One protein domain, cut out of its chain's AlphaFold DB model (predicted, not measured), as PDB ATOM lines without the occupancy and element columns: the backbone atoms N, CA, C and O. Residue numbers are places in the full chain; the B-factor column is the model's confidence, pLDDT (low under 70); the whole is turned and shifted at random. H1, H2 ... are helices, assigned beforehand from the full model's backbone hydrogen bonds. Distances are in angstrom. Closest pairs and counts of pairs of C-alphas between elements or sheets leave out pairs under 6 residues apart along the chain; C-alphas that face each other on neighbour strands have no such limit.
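What this domain is: This is residues 2 to 134 of the 296 residues of an uncharacterized protein of Nocardioides silvaticus (UniProt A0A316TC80). What shape do these helices make? H2, H3 and H4 run up and down side by side in a row; H5, H6 and H8 pack on one side of it. H7 packs beside H8 at one end of the longest axis, and H1 lies off the ends of H2 and H3. What is printed? The printed part has 133 residues with eight named helices, H1 to H8 along the chain, and no named strand: all helix, compact, radius of gyration of the C-alphas 14.2 A, spans 40 by 30 by 30 A.

Where its parts are: Where do the first helices lie? H1 is residues 2 to 8, from C-alpha 2 at (168.406, 209.197, 132.850); H2 is 14 to 25, H3 31 to 48 (25.8 A), H4 52 to 65 (20.1 A). And the rest? H5 is 67 to 80 (21.0 A), H6 89 to 97, H7 100 to 109, and H8 114 to 133 (28.9 A), ending at C-alpha 133 at (187.455, 194.185, 109.150).

How they stand to each other: What does H1 meet? It is close to but not clearly touching H2, with the closest C-alphas, Leu 8 and Arg 14, 5.8 A apart. What does H3 touch? With residues 37 to 44 alone it touches H2, Ala 37 to Ile 24 at 5.9 A between closest C-alphas, a hairpin at a shallow tilt of 5 degrees, opposite ways. With residues 39 to 46 alone it touches H4, also a hairpin, at a shallow tilt of 29 degrees; the closest C-alphas, Val 46 and Asp 54, are 5.5 A apart. With residues 43 to 47 alone it touches H6, about perpendicular at 74 degrees, Val 47 and Ala 93 being the closest C-alphas, 5.4 A apart. What does H8 touch? Among others H7, Ala 121 to Ala 100 at 4.7 A between closest C-alphas, and H5, with residues 126 to 131 alone, Leu 131 to Ala 71 at 4.5 A. Are the backbones helical? In H2, H3, H4, H6, H7 and H8 every O i to N i+4 pair is within hydrogen-bond range; in H5 7 of 10, in H1 1 of 3, with 2 of 4 O i to N i+3 pairs.

The domain as a whole: How large is it? The two farthest C-alphas, of Thr 26 and Pro 114, are 40.8 A apart. Is anything cut or linked at length? The printed part has no cut and no long link. Where is confidence low? pLDDT is under 70 in residues 2 to 12 and 79 to 87.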
ATOM      1  N   LEU A   2     167.715 208.245 131.948       28.53
ATOM      2  CA  LEU A   2     168.406 209.197 132.850       28.53
ATOM      3  C   LEU A   2     169.327 208.574 133.927       28.53
ATOM      4  O   LEU A   2     170.465 209.007 134.067       28.53
ATOM      5  N   GLU A   3     168.899 207.532 134.651       29.73
ATOM      6  CA  GLU A   3     169.765 206.855 135.649       29.73
ATOM      7  C   GLU A   3     170.997 206.178 135.021       29.73
ATOM      8  O   GLU A   3     172.017 205.977 135.677       29.73
ATOM      9  N   ARG A   4     170.927 205.864 133.720       43.34
ATOM     10  CA  ARG A   4     172.013 205.229 132.958       43.34
ATOM     11  C   ARG A   4     173.071 206.229 132.513       43.34
ATOM     12  O   ARG A   4     174.243 205.867 132.451       43.34
ATOM     13  N   THR A   5     172.674 207.471 132.248       39.66
ATOM     14  CA  THR A   5     173.597 208.577 131.968       39.66
ATOM     15  C   THR A   5     174.440 208.895 133.208       39.66
ATOM     16  O   THR A   5     175.651 209.045 133.098       39.66
ATOM     17  N   LEU A   6     173.834 208.852 134.404       37.06
ATOM     18  CA  LEU A   6     174.497 209.151 135.683       37.06
ATOM     19  C   LEU A   6     175.621 208.164 136.062       37.06
ATOM     20  O   LEU A   6     176.617 208.571 136.652       37.06
ATOM     21  N   GLN A   7     175.516 206.878 135.701       42.06
ATOM     22  CA  GLN A   7     176.588 205.896 135.954       42.06
ATOM     23  C   GLN A   7     177.793 206.051 135.011       42.06
ATOM     24  O   GLN A   7     178.920 205.746 135.403       42.06
ATOM     25  N   LEU A   8     177.583 206.535 133.782       46.69
ATOM     26  CA  LEU A   8     178.675 206.877 132.859       46.69
ATOM     27  C   LEU A   8     179.379 208.177 133.287       46.69
ATOM     28  O   LEU A   8     180.574 208.340 133.034       46.69
ATOM     29  N   ASP A   9     178.659 209.052 133.993       46.44
ATOM     30  CA  ASP A   9     179.124 210.358 134.461       46.44
ATOM     31  C   ASP A   9     180.098 210.289 135.661       46.44
ATOM     32  O   ASP A   9     180.765 211.267 135.982       46.44
ATOM     33  N   ALA A  10     180.237 209.128 136.315       48.31
ATOM     34  CA  ALA A  10     181.120 208.932 137.475       48.31
ATOM     35  C   ALA A  10     182.333 208.010 137.210       48.31
ATOM     36  O   ALA A  10     183.140 207.780 138.111       48.31
ATOM     37  N   GLY A  11     182.473 207.461 135.995       61.09
ATOM     38  CA  GLY A  11     183.485 206.448 135.656       61.09
ATOM     39  C   GLY A  11     184.664 206.952 134.805       61.09
ATOM     40  O   GLY A  11     184.679 208.103 134.363       61.09
ATOM     41  N   PRO A  12     185.638 206.077 134.473       66.50
ATOM     42  CA  PRO A  12     186.814 206.424 133.657       66.50
ATOM     43  C   PRO A  12     186.474 206.863 132.219       66.50
ATOM     44  O   PRO A  12     187.344 207.344 131.495       66.50
ATOM     45  N   HIS A  13     185.214 206.718 131.796       71.44
ATOM     46  CA  HIS A  13     184.721 207.084 130.468       71.44
ATOM     47  C   HIS A  13     183.937 208.405 130.430       71.44
ATOM     48  O   HIS A  13     183.457 208.776 129.361       71.44
ATOM     49  N   ARG A  14     183.839 209.143 131.547       71.94
ATOM     50  CA  ARG A  14     183.103 210.418 131.629       71.94
ATOM     51  C   ARG A  14     183.542 211.433 130.571       71.94
ATOM     52  O   ARG A  14     182.717 212.034 129.893       71.94
ATOM     53  N   SER A  15     184.851 211.606 130.398       75.81
ATOM     54  CA  SER A  15     185.402 212.533 129.400       75.81
ATOM     55  C   SER A  15     185.106 212.093 127.963       75.81
ATOM     56  O   SER A  15     185.010 212.926 127.066       75.81
ATOM     57  N   THR A  16     184.952 210.792 127.716       77.00
ATOM     58  CA  THR A  16     184.538 210.260 126.412       77.00
ATOM     59  C   THR A  16     183.043 210.463 126.185       77.00
ATOM     60  O   THR A  16     182.669 210.849 125.083       77.00
ATOM     61  N   LEU A  17     182.209 210.298 127.218       76.44
ATOM     62  CA  LEU A  17     180.774 210.601 127.164       76.44
ATOM     63  C   LEU A  17     180.532 212.076 126.819       76.44
ATOM     64  O   LEU A  17     179.866 212.359 125.833       76.44
ATOM     65  N   GLY A  18     181.165 213.008 127.538       78.31
ATOM     66  CA  GLY A  18     180.996 214.440 127.264       78.31
ATOM     67  C   GLY A  18     181.476 214.854 125.867       78.31
ATOM     68  O   GLY A  18     180.865 215.701 125.221       78.31
ATOM     69  N   ARG A  19     182.544 214.227 125.347       81.81
ATOM     70  CA  ARG A  19     182.965 214.450 123.955       81.81
ATOM     71  C   ARG A  19     181.950 213.867 122.958       81.81
ATOM     72  O   ARG A  19     181.747 214.469 121.908       81.81
ATOM     73  N   LEU A  20     181.340 212.715 123.255       82.94
ATOM     74  CA  LEU A  20     180.316 212.104 122.403       82.94
ATOM     75  C   LEU A  20     179.047 212.956 122.363       82.94
ATOM     76  O   LEU A  20     178.532 213.194 121.275       82.94
ATOM     77  N   ASP A  21     178.595 213.466 123.506       84.25
ATOM     78  CA  ASP A  21     177.436 214.359 123.581       84.25
ATOM     79  C   ASP A  21     177.670 215.631 122.756       84.25
ATOM     80  O   ASP A  21     176.824 216.015 121.949       84.25
ATOM     81  N   ASN A  22     178.865 216.227 122.868       85.06
ATOM     82  CA  ASN A  22     179.256 217.365 122.036       85.06
ATOM     83  C   ASN A  22     179.267 217.015 120.543       85.06
ATOM     84  O   ASN A  22     178.807 217.816 119.735       85.06
ATOM     85  N   LEU A  23     179.766 215.834 120.160       84.31
ATOM     86  CA  LEU A  23     179.763 215.390 118.765       84.31
ATOM     87  C   LEU A  23     178.331 215.211 118.245       84.31
ATOM     88  O   LEU A  23     178.002 215.727 117.179       84.31
ATOM     89  N   ILE A  24     177.471 214.525 118.997       86.19
ATOM     90  CA  ILE A  24     176.072 214.283 118.619       86.19
ATOM     91  C   ILE A  24     175.311 215.606 118.479       86.19
ATOM     92  O   ILE A  24     174.539 215.759 117.538       86.19
ATOM     93  N   ALA A  25     175.577 216.588 119.346       87.25
ATOM     94  CA  ALA A  25     174.976 217.919 119.260       87.25
ATOM     95  C   ALA A  25     175.327 218.678 117.964       87.25
ATOM     96  O   ALA A  25     174.610 219.606 117.595       87.25
ATOM     97  N   THR A  26     176.397 218.296 117.255       88.56
ATOM     98  CA  THR A  26     176.740 218.882 115.944       88.56
ATOM     99  C   THR A  26     176.008 218.239 114.768       88.56
ATOM    100  O   THR A  26     176.093 218.745 113.648       88.56
ATOM    101  N   PHE A  27     175.321 217.114 114.975       89.44
ATOM    102  CA  PHE A  27     174.691 216.403 113.875       89.44
ATOM    103  C   PHE A  27     173.425 217.123 113.381       89.44
ATOM    104  O   PHE A  27     172.645 217.625 114.188       89.44
ATOM    105  N   PRO A  28     173.185 217.158 112.056       90.56
ATOM    106  CA  PRO A  28     171.960 217.728 111.507       90.56
ATOM    107  C   PRO A  28     170.752 216.851 111.853       90.56
ATOM    108  O   PRO A  28     170.886 215.633 111.966       90.56
ATOM    109  N   ASP A  29     169.559 217.444 111.941       92.69
ATOM    110  CA  ASP A  29     168.312 216.709 112.190       92.69
ATOM    111  C   ASP A  29     167.903 215.881 110.957       92.69
ATOM    112  O   ASP A  29     167.163 216.315 110.076       92.69
ATOM    113  N   THR A  30     168.494 214.692 110.843       95.00
ATOM    114  CA  THR A  30     168.305 213.760 109.731       95.00
ATOM    115  C   THR A  30     168.279 212.323 110.245       95.00
ATOM    116  O   THR A  30     168.890 211.993 111.263       95.00
ATOM    117  N   ALA A  31     167.622 211.428 109.504       90.44
ATOM    118  CA  ALA A  31     167.557 210.011 109.868       90.44
ATOM    119  C   ALA A  31     168.947 209.347 109.954       90.44
ATOM    120  O   ALA A  31     169.179 208.508 110.824       90.44
ATOM    121  N   GLU A  32     169.887 209.737 109.086       91.12
ATOM    122  CA  GLU A  32     171.251 209.191 109.096       91.12
ATOM    123  C   GLU A  32     172.054 209.680 110.309       91.12
ATOM    124  O   GLU A  32     172.731 208.886 110.962       91.12
ATOM    125  N   ALA A  33     171.922 210.956 110.678       90.00
ATOM    126  CA  ALA A  33     172.501 211.493 111.907       90.00
ATOM    127  C   ALA A  33     171.962 210.797 113.164       90.00
ATOM    128  O   ALA A  33     172.742 210.421 114.041       90.00
ATOM    129  N   ALA A  34     170.645 210.582 113.238       90.06
ATOM    130  CA  ALA A  34     170.016 209.883 114.354       90.06
ATOM    131  C   ALA A  34     170.542 208.445 114.478       90.06
ATOM    132  O   ALA A  34     170.934 208.011 115.561       90.06
ATOM    133  N   ARG A  35     170.635 207.729 113.352       93.56
ATOM    134  CA  ARG A  35     171.219 206.385 113.285       93.56
ATOM    135  C   ARG A  35     172.674 206.368 113.746       93.56
ATOM    136  O   ARG A  35     173.060 205.501 114.530       93.56
ATOM    137  N   ARG A  36     173.485 207.316 113.272       92.00
ATOM    138  CA  ARG A  36     174.887 207.466 113.671       92.00
ATOM    139  C   ARG A  36     175.005 207.681 115.178       92.00
ATOM    140  O   ARG A  36     175.719 206.932 115.838       92.00
ATOM    141  N   ALA A  37     174.256 208.633 115.732       91.25
ATOM    142  CA  ALA A  37     174.220 208.892 117.170       91.25
ATOM    143  C   ALA A  37     173.833 207.639 117.969       91.25
ATOM    144  O   ALA A  37     174.472 207.311 118.970       91.25
ATOM    145  N   GLU A  38     172.835 206.893 117.495       94.12
ATOM    146  CA  GLU A  38     172.363 205.671 118.137       94.12
ATOM    147  C   GLU A  38     173.445 204.580 118.203       94.12
ATOM    148  O   GLU A  38     173.681 203.987 119.261       94.12
ATOM    149  N   VAL A  39     174.135 204.342 117.084       94.75
ATOM    150  CA  VAL A  39     175.204 203.341 116.989       94.75
ATOM    151  C   VAL A  39     176.402 203.718 117.862       94.75
ATOM    152  O   VAL A  39     176.904 202.872 118.607       94.75
ATOM    153  N   LEU A  40     176.840 204.979 117.817       90.62
ATOM    154  CA  LEU A  40     177.975 205.460 118.613       90.62
ATOM    155  C   LEU A  40     177.660 205.416 120.120       90.62
ATOM    156  O   LEU A  40     178.495 204.991 120.920       90.62
ATOM    157  N   THR A  41     176.433 205.772 120.511       90.56
ATOM    158  CA  THR A  41     175.971 205.696 121.909       90.56
ATOM    159  C   THR A  41     175.942 204.255 122.411       90.56
ATOM    160  O   THR A  41     176.409 203.965 123.515       90.56
ATOM    161  N   ASN A  42     175.435 203.322 121.598       94.69
ATOM    162  CA  ASN A  42     175.444 201.904 121.943       94.69
ATOM    163  C   ASN A  42     176.873 201.355 122.093       94.69
ATOM    164  O   ASN A  42     177.141 200.647 123.063       94.69
ATOM    165  N   LEU A  43     177.797 201.719 121.197       91.81
ATOM    166  CA  LEU A  43     179.198 201.302 121.295       91.81
ATOM    167  C   LEU A  43     179.829 201.752 122.618       91.81
ATOM    168  O   LEU A  43     180.490 200.958 123.291       91.81
ATOM    169  N   LEU A  44     179.575 202.997 123.035       88.69
ATOM    170  CA  LEU A  44     180.034 203.500 124.327       88.69
ATOM    171  C   LEU A  44     179.424 202.749 125.504       88.69
ATOM    172  O   LEU A  44     180.148 202.413 126.442       88.69
ATOM    173  N   ALA A  45     178.136 202.423 125.447       90.69
ATOM    174  CA  ALA A  45     177.495 201.608 126.469       90.69
ATOM    175  C   ALA A  45     178.134 200.211 126.581       90.69
ATOM    176  O   ALA A  45     178.421 199.754 127.691       90.69
ATOM    177  N   VAL A  46     178.440 199.567 125.450       92.75
ATOM    178  CA  VAL A  46     179.155 198.283 125.417       92.75
ATOM    179  C   VAL A  46     180.541 198.423 126.052       92.75
ATOM    180  O   VAL A  46     180.867 197.690 126.988       92.75
ATOM    181  N   VAL A  47     181.353 199.388 125.608       88.50
ATOM    182  CA  VAL A  47     182.721 199.582 126.122       88.50
ATOM    183  C   VAL A  47     182.723 199.915 127.612       88.50
ATOM    184  O   VAL A  47     183.459 199.288 128.372       88.50
ATOM    185  N   ALA A  48     181.860 200.823 128.061       85.38
ATOM    186  CA  ALA A  48     181.842 201.268 129.450       85.38
ATOM    187  C   ALA A  48     181.219 200.242 130.408       85.38
ATOM    188  O   ALA A  48     181.730 200.044 131.506       85.38
ATOM    189  N   ARG A  49     180.136 199.562 130.002       86.00
ATOM    190  CA  ARG A  49     179.375 198.639 130.864       86.00
ATOM    191  C   ARG A  49     179.405 197.222 130.312       86.00
ATOM    192  O   ARG A  49     179.973 196.334 130.943       86.00
ATOM    193  N   GLY A  50     178.908 197.024 129.094       89.75
ATOM    194  CA  GLY A  50     178.845 195.700 128.465       89.75
ATOM    195  C   GLY A  50     177.859 194.783 129.184       89.75
ATOM    196  O   GLY A  50     178.200 193.650 129.523       89.75
ATOM    197  N   GLY A  51     176.666 195.309 129.475       94.06
ATOM    198  CA  GLY A  51     175.570 194.569 130.090       94.06
ATOM    199  C   GLY A  51     174.640 193.901 129.067       94.06
ATOM    200  O   GLY A  51     174.739 194.170 127.868       94.06
ATOM    201  N   PRO A  52     173.693 193.064 129.532       96.25
ATOM    202  CA  PRO A  52     172.764 192.320 128.672       96.25
ATOM    203  C   PRO A  52     171.972 193.236 127.726       96.25
ATOM    204  O   PRO A  52     171.891 192.977 126.528       96.25
ATOM    205  N   GLU A  53     171.474 194.367 128.229       96.12
ATOM    206  CA  GLU A  53     170.740 195.340 127.414       96.12
ATOM    207  C   GLU A  53     171.605 196.004 126.325       96.12
ATOM    208  O   GLU A  53     171.095 196.350 125.261       96.12
ATOM    209  N   ASP A  54     172.912 196.165 126.553       97.12
ATOM    210  CA  ASP A  54     173.820 196.792 125.585       97.12
ATOM    211  C   ASP A  54     174.098 195.846 124.401       97.12
ATOM    212  O   ASP A  54     174.136 196.273 123.240       97.12
ATOM    213  N   TYR A  55     174.223 194.544 124.685       98.12
ATOM    214  CA  TYR A  55     174.341 193.498 123.667       98.12
ATOM    215  C   TYR A  55     173.026 193.297 122.910       98.12
ATOM    216  O   TYR A  55     173.030 193.250 121.680       98.12
ATOM    217  N   ALA A  56     171.888 193.272 123.612       97.75
ATOM    218  CA  ALA A  56     170.574 193.207 122.974       97.75
ATOM    219  C   ALA A  56     170.348 194.399 122.028       97.75
ATOM    220  O   ALA A  56     169.883 194.218 120.899       97.75
ATOM    221  N   ARG A  57     170.762 195.608 122.437       98.00
ATOM    222  CA  ARG A  57     170.697 196.797 121.578       98.00
ATOM    223  C   ARG A  57     171.651 196.720 120.387       98.00
ATOM    224  O   ARG A  57     171.258 197.106 119.289       98.00
ATOM    225  N   THR A  58     172.854 196.164 120.562       98.12
ATOM    226  CA  THR A  58     173.756 195.862 119.434       98.12
ATOM    227  C   THR A  58     173.053 194.963 118.413       98.12
ATOM    228  O   THR A  58     173.056 195.256 117.217       98.12
ATOM    229  N   ALA A  59     172.399 193.892 118.874       98.06
ATOM    230  CA  ALA A  59     171.701 192.963 117.991       98.06
ATOM    231  C   ALA A  59     170.510 193.605 117.266       98.06
ATOM    232  O   ALA A  59     170.299 193.364 116.077       98.06
ATOM    233  N   GLU A  60     169.763 194.475 117.942       98.12
ATOM    234  CA  GLU A  60     168.672 195.235 117.335       98.12
ATOM    235  C   GLU A  60     169.160 196.195 116.237       98.12
ATOM    236  O   GLU A  60     168.600 196.210 115.138       98.12
ATOM    237  N   LEU A  61     170.230 196.951 116.504       98.12
ATOM    238  CA  LEU A  61     170.869 197.835 115.525       98.12
ATOM    239  C   LEU A  61     171.321 197.059 114.284       98.12
ATOM    240  O   LEU A  61     171.107 197.494 113.153       98.12
ATOM    241  N   VAL A  62     171.906 195.880 114.489       97.94
ATOM    242  CA  VAL A  62     172.339 195.001 113.399       97.94
ATOM    243  C   VAL A  62     171.158 194.457 112.605       97.94
ATOM    244  O   VAL A  62     171.244 194.421 111.381       97.94
ATOM    245  N   ARG A  63     170.051 194.064 113.244       97.25
ATOM    246  CA  ARG A  63     168.847 193.637 112.512       97.25
ATOM    247  C   ARG A  63     168.287 194.759 111.637       97.25
ATOM    248  O   ARG A  63     167.854 194.491 110.523       97.25
ATOM    249  N   ARG A  64     168.331 196.006 112.115       97.06
ATOM    250  CA  ARG A  64     167.842 197.176 111.367       97.06
ATOM    251  C   ARG A  64     168.763 197.613 110.231       97.06
ATOM    252  O   ARG A  64     168.274 198.054 109.196       97.06
ATOM    253  N   HIS A  65     170.078 197.533 110.418       96.69
ATOM    254  CA  HIS A  65     171.041 198.199 109.530       96.69
ATOM    255  C   HIS A  65     172.084 197.270 108.897       96.69
ATOM    256  O   HIS A  65     172.825 197.688 108.008       96.69
ATOM    257  N   GLY A  66     172.159 196.019 109.341       96.81
ATOM    258  CA  GLY A  66     173.167 195.048 108.935       96.81
ATOM    259  C   GLY A  66     174.518 195.240 109.633       96.81
ATOM    260  O   GLY A  66     174.916 196.344 110.008       96.81
ATOM    261  N   HIS A  67     175.270 194.144 109.770       95.75
ATOM    262  CA  HIS A  67     176.543 194.143 110.501       95.75
ATOM    263  C   HIS A  67     177.573 195.132 109.949       95.75
ATOM    264  O   HIS A  67     178.201 195.851 110.717       95.75
ATOM    265  N   ARG A  68     177.758 195.162 108.620       94.31
ATOM    266  CA  ARG A  68     178.785 196.001 107.980       94.31
ATOM    267  C   ARG A  68     178.549 197.479 108.246       94.31
ATOM    268  O   ARG A  68     179.494 198.201 108.518       94.31
ATOM    269  N   ALA A  69     177.294 197.910 108.181       94.44
ATOM    270  CA  ALA A  69     176.965 199.315 108.317       94.44
ATOM    271  C   ALA A  69     177.024 199.776 109.784       94.44
ATOM    272  O   ALA A  69     177.493 200.875 110.054       94.44
ATOM    273  N   VAL A  70     176.628 198.918 110.735       95.94
ATOM    274  CA  VAL A  70     176.858 199.168 112.169       95.94
ATOM    275  C   VAL A  70     178.357 199.244 112.468       95.94
ATOM    276  O   VAL A  70     178.805 200.210 113.073       95.94
ATOM    277  N   ALA A  71     179.143 198.275 111.995       93.81
ATOM    278  CA  ALA A  71     180.588 198.243 112.197       93.81
ATOM    279  C   ALA A  71     181.308 199.463 111.594       93.81
ATOM    280  O   ALA A  71     182.215 199.997 112.228       93.81
ATOM    281  N   ALA A  72     180.900 199.915 110.403       91.56
ATOM    282  CA  ALA A  72     181.441 201.114 109.762       91.56
ATOM    283  C   ALA A  72     181.255 202.347 110.655       91.56
ATOM    284  O   ALA A  72     182.240 202.976 111.037       91.56
ATOM    285  N   LEU A  73     180.022 202.609 111.099       91.50
ATOM    286  CA  LEU A  73     179.722 203.714 112.015       91.50
ATOM    287  C   LEU A  73     180.480 203.571 113.347       91.50
ATOM    288  O   LEU A  73     181.021 204.542 113.860       91.50
ATOM    289  N   GLN A  74     180.585 202.358 113.898       90.19
ATOM    290  CA  GLN A  74     181.356 202.097 115.120       90.19
ATOM    291  C   GLN A  74     182.858 202.377 114.955       90.19
ATOM    292  O   GLN A  74     183.507 202.798 115.911       90.19
ATOM    293  N   SER A  75     183.421 202.157 113.765       87.69
ATOM    294  CA  SER A  75     184.842 202.404 113.493       87.69
ATOM    295  C   SER A  75     185.199 203.892 113.437       87.69
ATOM    296  O   SER A  75     186.319 204.260 113.785       87.69
ATOM    297  N   GLU A  76     184.237 204.762 113.115       83.06
ATOM    298  CA  GLU A  76     184.430 206.219 113.126       83.06
ATOM    299  C   GLU A  76     184.775 206.758 114.523       83.06
ATOM    300  O   GLU A  76     185.391 207.817 114.651       83.06
ATOM    301  N   PHE A  77     184.418 206.019 115.581       76.75
ATOM    302  CA  PHE A  77     184.711 206.389 116.964       76.75
ATOM    303  C   PHE A  77     186.226 206.543 117.206       76.75
ATOM    304  O   PHE A  77     186.636 207.445 117.933       76.75
ATOM    305  N   ASP A  78     187.077 205.742 116.554       74.38
ATOM    306  CA  ASP A  78     188.535 205.854 116.717       74.38
ATOM    307  C   ASP A  78     189.093 207.172 116.144       74.38
ATOM    308  O   ASP A  78     190.036 207.730 116.703       74.38
ATOM    309  N   GLY A  79     188.499 207.700 115.066       66.06
ATOM    310  CA  GLY A  79     188.922 208.967 114.452       66.06
ATOM    311  C   GLY A  79     188.530 210.204 115.266       66.06
ATOM    312  O   GLY A  79     189.162 211.253 115.149       66.06
ATOM    313  N   HIS A  80     187.506 210.084 116.115       66.81
ATOM    314  CA  HIS A  80     186.978 211.187 116.921       66.81
ATOM    315  C   HIS A  80     187.412 211.136 118.393       66.81
ATOM    316  O   HIS A  80     187.434 212.169 119.068       66.81
ATOM    317  N   PHE A  81     187.778 209.959 118.910       63.47
ATOM    318  CA  PHE A  81     188.047 209.760 120.330       63.47
ATOM    319  C   PHE A  81     189.320 208.939 120.546       63.47
ATOM    320  O   PHE A  81     189.286 207.714 120.645       63.47
ATOM    321  N   SER A  82     190.457 209.613 120.734       51.47
ATOM    322  CA  SER A  82     191.628 208.957 121.316       51.47
ATOM    323  C   SER A  82     191.343 208.648 122.789       51.47
ATOM    324  O   SER A  82     191.103 209.548 123.608       51.47
ATOM    325  N   VAL A  83     191.328 207.362 123.120       51.47
ATOM    326  CA  VAL A  83     191.487 206.861 124.489       51.47
ATOM    327  C   VAL A  83     192.997 206.744 124.696       51.47
ATOM    328  O   VAL A  83     193.686 206.371 123.756       51.47
ATOM    329  N   GLY A  84     193.522 207.176 125.848       47.06
ATOM    330  CA  GLY A  84     194.966 207.273 126.115       47.06
ATOM    331  C   GLY A  84     195.723 205.934 126.073       47.06
ATOM    332  O   GLY A  84     195.375 205.029 125.335       47.06
ATOM    333  N   ALA A  85     196.760 205.775 126.900       48.75
ATOM    334  CA  ALA A  85     197.662 204.606 126.912       48.75
ATOM    335  C   ALA A  85     196.996 203.210 127.077       48.75
ATOM    336  O   ALA A  85     197.681 202.194 126.999       48.75
ATOM    337  N   ASN A  86     195.675 203.148 127.273       50.22
ATOM    338  CA  ASN A  86     194.870 201.934 127.275       50.22
ATOM    339  C   ASN A  86     194.179 201.799 125.912       50.22
ATOM    340  O   ASN A  86     193.347 202.640 125.592       50.22
ATOM    341  N   LEU A  87     194.560 200.760 125.161       60.16
ATOM    342  CA  LEU A  87     194.039 200.247 123.880       60.16
ATOM    343  C   LEU A  87     192.911 201.058 123.186       60.16
ATOM    344  O   LEU A  87     191.882 201.323 123.813       60.16
ATOM    345  N   PRO A  88     193.011 201.326 121.861       71.50
ATOM    346  CA  PRO A  88     191.985 202.038 121.087       71.50
ATOM    347  C   PRO A  88     190.555 201.573 121.394       71.50
ATOM    348  O   PRO A  88     190.329 200.389 121.660       71.50
ATOM    349  N   PHE A  89     189.576 202.476 121.339       77.94
ATOM    350  CA  PHE A  89     188.193 202.196 121.740       77.94
ATOM    351  C   PHE A  89     187.596 200.998 120.996       77.94
ATOM    352  O   PHE A  89     186.947 200.142 121.605       77.94
ATOM    353  N   THR A  90     187.901 200.875 119.703       83.25
ATOM    354  CA  THR A  90     187.543 199.693 118.913       83.25
ATOM    355  C   THR A  90     188.130 198.404 119.467       83.25
ATOM    356  O   THR A  90     187.435 197.398 119.480       83.25
ATOM    357  N   THR A  91     189.353 198.405 119.996       84.31
ATOM    358  CA  THR A  91     189.942 197.227 120.652       84.31
ATOM    359  C   THR A  91     189.103 196.794 121.850       84.31
ATOM    360  O   THR A  91     188.758 195.619 121.972       84.31
ATOM    361  N   SER A  92     188.719 197.742 122.707       85.00
ATOM    362  CA  SER A  92     187.862 197.453 123.863       85.00
ATOM    363  C   SER A  92     186.497 196.905 123.432       85.00
ATOM    364  O   SER A  92     186.005 195.934 124.009       85.00
ATOM    365  N   ALA A  93     185.901 197.488 122.390       89.75
ATOM    366  CA  ALA A  93     184.640 197.018 121.828       89.75
ATOM    367  C   ALA A  93     184.760 195.604 121.241       89.75
ATOM    368  O   ALA A  93     183.926 194.753 121.544       89.75
ATOM    369  N   LEU A  94     185.815 195.334 120.465       89.44
ATOM    370  CA  LEU A  94     186.098 194.019 119.889       89.44
ATOM    371  C   LEU A  94     186.177 192.950 120.971       89.44
ATOM    372  O   LEU A  94     185.475 191.949 120.882       89.44
ATOM    373  N   VAL A  95     186.972 193.195 122.017       86.38
ATOM    374  CA  VAL A  95     187.149 192.251 123.128       86.38
ATOM    375  C   VAL A  95     185.830 191.958 123.834       86.38
ATOM    376  O   VAL A  95     185.606 190.823 124.246       86.38
ATOM    377  N   LYS A  96     184.951 192.949 124.003       91.00
ATOM    378  CA  LYS A  96     183.653 192.725 124.650       91.00
ATOM    379  C   LYS A  96     182.676 191.985 123.747       91.00
ATOM    380  O   LYS A  96     182.052 191.027 124.191       91.00
ATOM    381  N   LEU A  97     182.573 192.395 122.486       94.06
ATOM    382  CA  LEU A  97     181.635 191.824 121.522       94.06
ATOM    383  C   LEU A  97     182.030 190.408 121.071       94.06
ATOM    384  O   LEU A  97     181.154 189.627 120.713       94.06
ATOM    385  N   SER A  98     183.318 190.046 121.114       91.62
ATOM    386  CA  SER A  98     183.803 188.727 120.680       91.62
ATOM    387  C   SER A  98     183.590 187.609 121.708       91.62
ATOM    388  O   SER A  98     183.807 186.440 121.394       91.62
ATOM    389  N   ARG A  99     183.185 187.924 122.945       91.31
ATOM    390  CA  ARG A  99     183.022 186.938 124.028       91.31
ATOM    391  C   ARG A  99     181.628 186.315 124.025       91.31
ATOM    392  O   ARG A  99     180.899 186.426 125.008       91.31
ATOM    393  N   ALA A 100     181.274 185.632 122.939       92.06
ATOM    394  CA  ALA A 100     179.937 185.064 122.741       92.06
ATOM    395  C   ALA A 100     179.443 184.236 123.947       92.06
ATOM    396  O   ALA A 100     178.353 184.487 124.447       92.06
ATOM    397  N   GLY A 101     180.273 183.342 124.499       92.81
ATOM    398  CA  GLY A 101     179.892 182.542 125.674       92.81
ATOM    399  C   GLY A 101     179.631 183.368 126.943       92.81
ATOM    400  O   GLY A 101     178.724 183.057 127.710       92.81
ATOM    401  N   GLN A 102     180.378 184.459 127.158       94.62
ATOM    402  CA  GLN A 102     180.123 185.366 128.283       94.62
ATOM    403  C   GLN A 102     178.823 186.154 128.067       94.62
ATOM    404  O   GLN A 102     178.066 186.349 129.018       94.62
ATOM    405  N   ILE A 103     178.570 186.601 126.834       97.06
ATOM    406  CA  ILE A 103     177.362 187.345 126.463       97.06
ATOM    407  C   ILE A 103     176.118 186.470 126.651       97.06
ATOM    408  O   ILE A 103     175.191 186.897 127.338       97.06
ATOM    409  N   ASP A 104     176.126 185.242 126.125       97.75
ATOM    410  CA  ASP A 104     175.035 184.272 126.285       97.75
ATOM    411  C   ASP A 104     174.714 184.040 127.771       97.75
ATOM    412  O   ASP A 104     173.575 184.223 128.207       97.75
ATOM    413  N   HIS A 105     175.734 183.764 128.589       97.25
ATOM    414  CA  HIS A 105     175.550 183.562 130.025       97.25
ATOM    415  C   HIS A 105     174.968 184.801 130.735       97.25
ATOM    416  O   HIS A 105     174.082 184.671 131.586       97.25
ATOM    417  N   LEU A 106     175.436 186.010 130.400       97.12
ATOM    418  CA  LEU A 106     174.908 187.257 130.970       97.12
ATOM    419  C   LEU A 106     173.438 187.488 130.598       97.12
ATOM    420  O   LEU A 106     172.656 187.901 131.453       97.12
ATOM    421  N   LEU A 107     173.056 187.203 129.352       98.06
ATOM    422  CA  LEU A 107     171.682 187.355 128.869       98.06
ATOM    423  C   LEU A 107     170.734 186.362 129.541       98.06
ATOM    424  O   LEU A 107     169.669 186.760 130.013       98.06
ATOM    425  N   ARG A 108     171.140 185.093 129.678       97.88
ATOM    426  CA  ARG A 108     170.345 184.077 130.389       97.88
ATOM    427  C   ARG A 108     170.108 184.459 131.845       97.88
ATOM    428  O   ARG A 108     168.987 184.366 132.337       97.88
ATOM    429  N   ARG A 109     171.139 184.962 132.534       97.69
ATOM    430  CA  ARG A 109     171.004 185.472 133.911       97.69
ATOM    431  C   ARG A 109     170.081 186.685 134.021       97.69
ATOM    432  O   ARG A 109     169.521 186.905 135.089       97.69
ATOM    433  N   ALA A 110     169.931 187.454 132.946       97.06
ATOM    434  CA  ALA A 110     169.014 188.585 132.863       97.06
ATOM    435  C   ALA A 110     167.579 188.186 132.468       97.06
ATOM    436  O   ALA A 110     166.724 189.059 132.361       97.06
ATOM    437  N   GLY A 111     167.302 186.889 132.274       97.62
ATOM    438  CA  GLY A 111     165.965 186.366 131.986       97.62
ATOM    439  C   GLY A 111     165.659 186.120 130.508       97.62
ATOM    440  O   GLY A 111     164.528 185.758 130.194       97.62
ATOM    441  N   HIS A 112     166.630 186.276 129.601       97.56
ATOM    442  CA  HIS A 112     166.443 185.887 128.199       97.56
ATOM    443  C   HIS A 112     166.335 184.370 128.046       97.56
ATOM    444  O   HIS A 112     166.985 183.605 128.769       97.56
ATOM    445  N   SER A 113     165.554 183.929 127.057       98.19
ATOM    446  CA  SER A 113     165.505 182.509 126.704       98.19
ATOM    447  C   SER A 113     166.863 182.025 126.159       98.19
ATOM    448  O   SER A 113     167.622 182.826 125.607       98.19
ATOM    449  N   PRO A 114     167.187 180.718 126.262       98.00
ATOM    450  CA  PRO A 114     168.434 180.175 125.719       98.00
ATOM    451  C   PRO A 114     168.660 180.491 124.234       98.00
ATOM    452  O   PRO A 114     169.771 180.846 123.858       98.00
ATOM    453  N   ALA A 115     167.608 180.403 123.413       98.00
ATOM    454  CA  ALA A 115     167.695 180.655 121.975       98.00
ATOM    455  C   ALA A 115     167.949 182.138 121.656       98.00
ATOM    456  O   ALA A 115     168.794 182.453 120.824       98.00
ATOM    457  N   GLU A 116     167.265 183.058 122.348       97.94
ATOM    458  CA  GLU A 116     167.497 184.500 122.173       97.94
ATOM    459  C   GLU A 116     168.895 184.916 122.637       97.94
ATOM    460  O   GLU A 116     169.549 185.734 121.989       97.94
ATOM    461  N   ALA A 117     169.360 184.366 123.763       98.19
ATOM    462  CA  ALA A 117     170.686 184.655 124.296       98.19
ATOM    463  C   ALA A 117     171.790 184.223 123.319       98.19
ATOM    464  O   ALA A 117     172.712 185.000 123.053       98.19
ATOM    465  N   GLU A 118     171.651 183.028 122.739       97.81
ATOM    466  CA  GLU A 118     172.559 182.503 121.722       97.81
ATOM    467  C   GLU A 118     172.548 183.374 120.460       97.81
ATOM    468  O   GLU A 118     173.609 183.803 120.004       97.81
ATOM    469  N   GLU A 119     171.365 183.728 119.941       97.94
ATOM    470  CA  GLU A 119     171.237 184.590 118.760       97.94
ATOM    471  C   GLU A 119     171.937 185.942 118.974       97.94
ATOM    472  O   GLU A 119     172.754 186.368 118.151       97.94
ATOM    473  N   ILE A 120     171.665 186.615 120.098       98.38
ATOM    474  CA  ILE A 120     172.273 187.913 120.419       98.38
ATOM    475  C   ILE A 120     173.794 187.777 120.546       98.38
ATOM    476  O   ILE A 120     174.529 188.621 120.021       98.38
ATOM    477  N   ALA A 121     174.287 186.724 121.204       97.31
ATOM    478  CA  ALA A 121     175.716 186.466 121.349       97.31
ATOM    479  C   ALA A 121     176.401 186.248 119.990       97.31
ATOM    480  O   ALA A 121     177.441 186.859 119.720       97.31
ATOM    481  N   THR A 122     175.799 185.451 119.102       96.19
ATOM    482  CA  THR A 122     176.284 185.252 117.728       96.19
ATOM    483  C   THR A 122     176.302 186.566 116.950       96.19
ATOM    484  O   THR A 122     177.280 186.874 116.262       96.19
ATOM    485  N   VAL A 123     175.247 187.378 117.065       97.50
ATOM    486  CA  VAL A 123     175.170 188.681 116.395       97.50
ATOM    487  C   VAL A 123     176.262 189.631 116.893       97.50
ATOM    488  O   VAL A 123     176.905 190.299 116.076       97.50
ATOM    489  N   CYS A 124     176.528 189.663 118.199       97.00
ATOM    490  CA  CYS A 124     177.613 190.455 118.777       97.00
ATOM    491  C   CYS A 124     178.982 189.993 118.264       97.00
ATOM    492  O   CYS A 124     179.746 190.821 117.763       97.00
ATOM    493  N   GLY A 125     179.255 188.684 118.271       94.75
ATOM    494  CA  GLY A 125     180.511 188.125 117.762       94.75
ATOM    495  C   GLY A 125     180.751 188.454 116.285       94.75
ATOM    496  O   GLY A 125     181.825 188.923 115.907       94.75
ATOM    497  N   ARG A 126     179.718 188.326 115.442       95.25
ATOM    498  CA  ARG A 126     179.788 188.725 114.023       95.25
ATOM    499  C   ARG A 126     179.997 190.227 113.846       95.25
ATOM    500  O   ARG A 126     180.665 190.644 112.905       95.25
ATOM    501  N   THR A 127     179.438 191.046 114.730       96.00
ATOM    502  CA  THR A 127     179.647 192.500 114.710       96.00
ATOM    503  C   THR A 127     181.080 192.851 115.090       96.00
ATOM    504  O   THR A 127     181.689 193.671 114.408       96.00
ATOM    505  N   ALA A 128     181.664 192.160 116.076       94.19
ATOM    506  CA  ALA A 128     183.087 192.266 116.391       94.19
ATOM    507  C   ALA A 128     183.948 191.934 115.163       94.19
ATOM    508  O   ALA A 128     184.816 192.714 114.782       94.19
ATOM    509  N   PHE A 129     183.655 190.826 114.476       95.31
ATOM    510  CA  PHE A 129     184.342 190.482 113.232       95.31
ATOM    511  C   PHE A 129     184.264 191.617 112.198       95.31
ATOM    512  O   PHE A 129     185.291 192.063 111.695       95.31
ATOM    513  N   TRP A 130     183.075 192.156 111.909       95.94
ATOM    514  CA  TRP A 130     182.953 193.234 110.921       95.94
ATOM    515  C   TRP A 130     183.602 194.551 111.359       95.94
ATOM    516  O   TRP A 130     184.077 195.278 110.489       95.94
ATOM    517  N   LEU A 131     183.653 194.844 112.662       93.44
ATOM    518  CA  LEU A 131     184.361 196.000 113.225       93.44
ATOM    519  C   LEU A 131     185.879 195.860 113.076       93.44
ATOM    520  O   LEU A 131     186.582 196.830 112.779       93.44
ATOM    521  N   LEU A 132     186.392 194.643 113.235       92.44
ATOM    522  CA  LEU A 132     187.792 194.344 112.982       92.44
ATOM    523  C   LEU A 132     188.128 194.581 111.504       92.44
ATOM    524  O   LEU A 132     189.097 195.277 111.207       92.44
ATOM    525  N   MET A 133     187.272 194.094 110.602       94.25
ATOM    526  CA  MET A 133     187.455 194.185 109.150       94.25
ATOM    527  C   MET A 133     187.398 195.612 108.573       94.25
ATOM    528  O   MET A 133     187.858 195.798 107.452       94.25
ATOM    529  N   GLN A 134     186.835 196.609 109.275       90.94
ATOM    530  CA  GLN A 134     186.677 197.971 108.719       90.94
ATOM    531  C   GLN A 134     188.002 198.680 108.421       90.94
ATOM    532  O   GLN A 134     188.063 199.477 107.496       90.94
TER     533      GLN A 134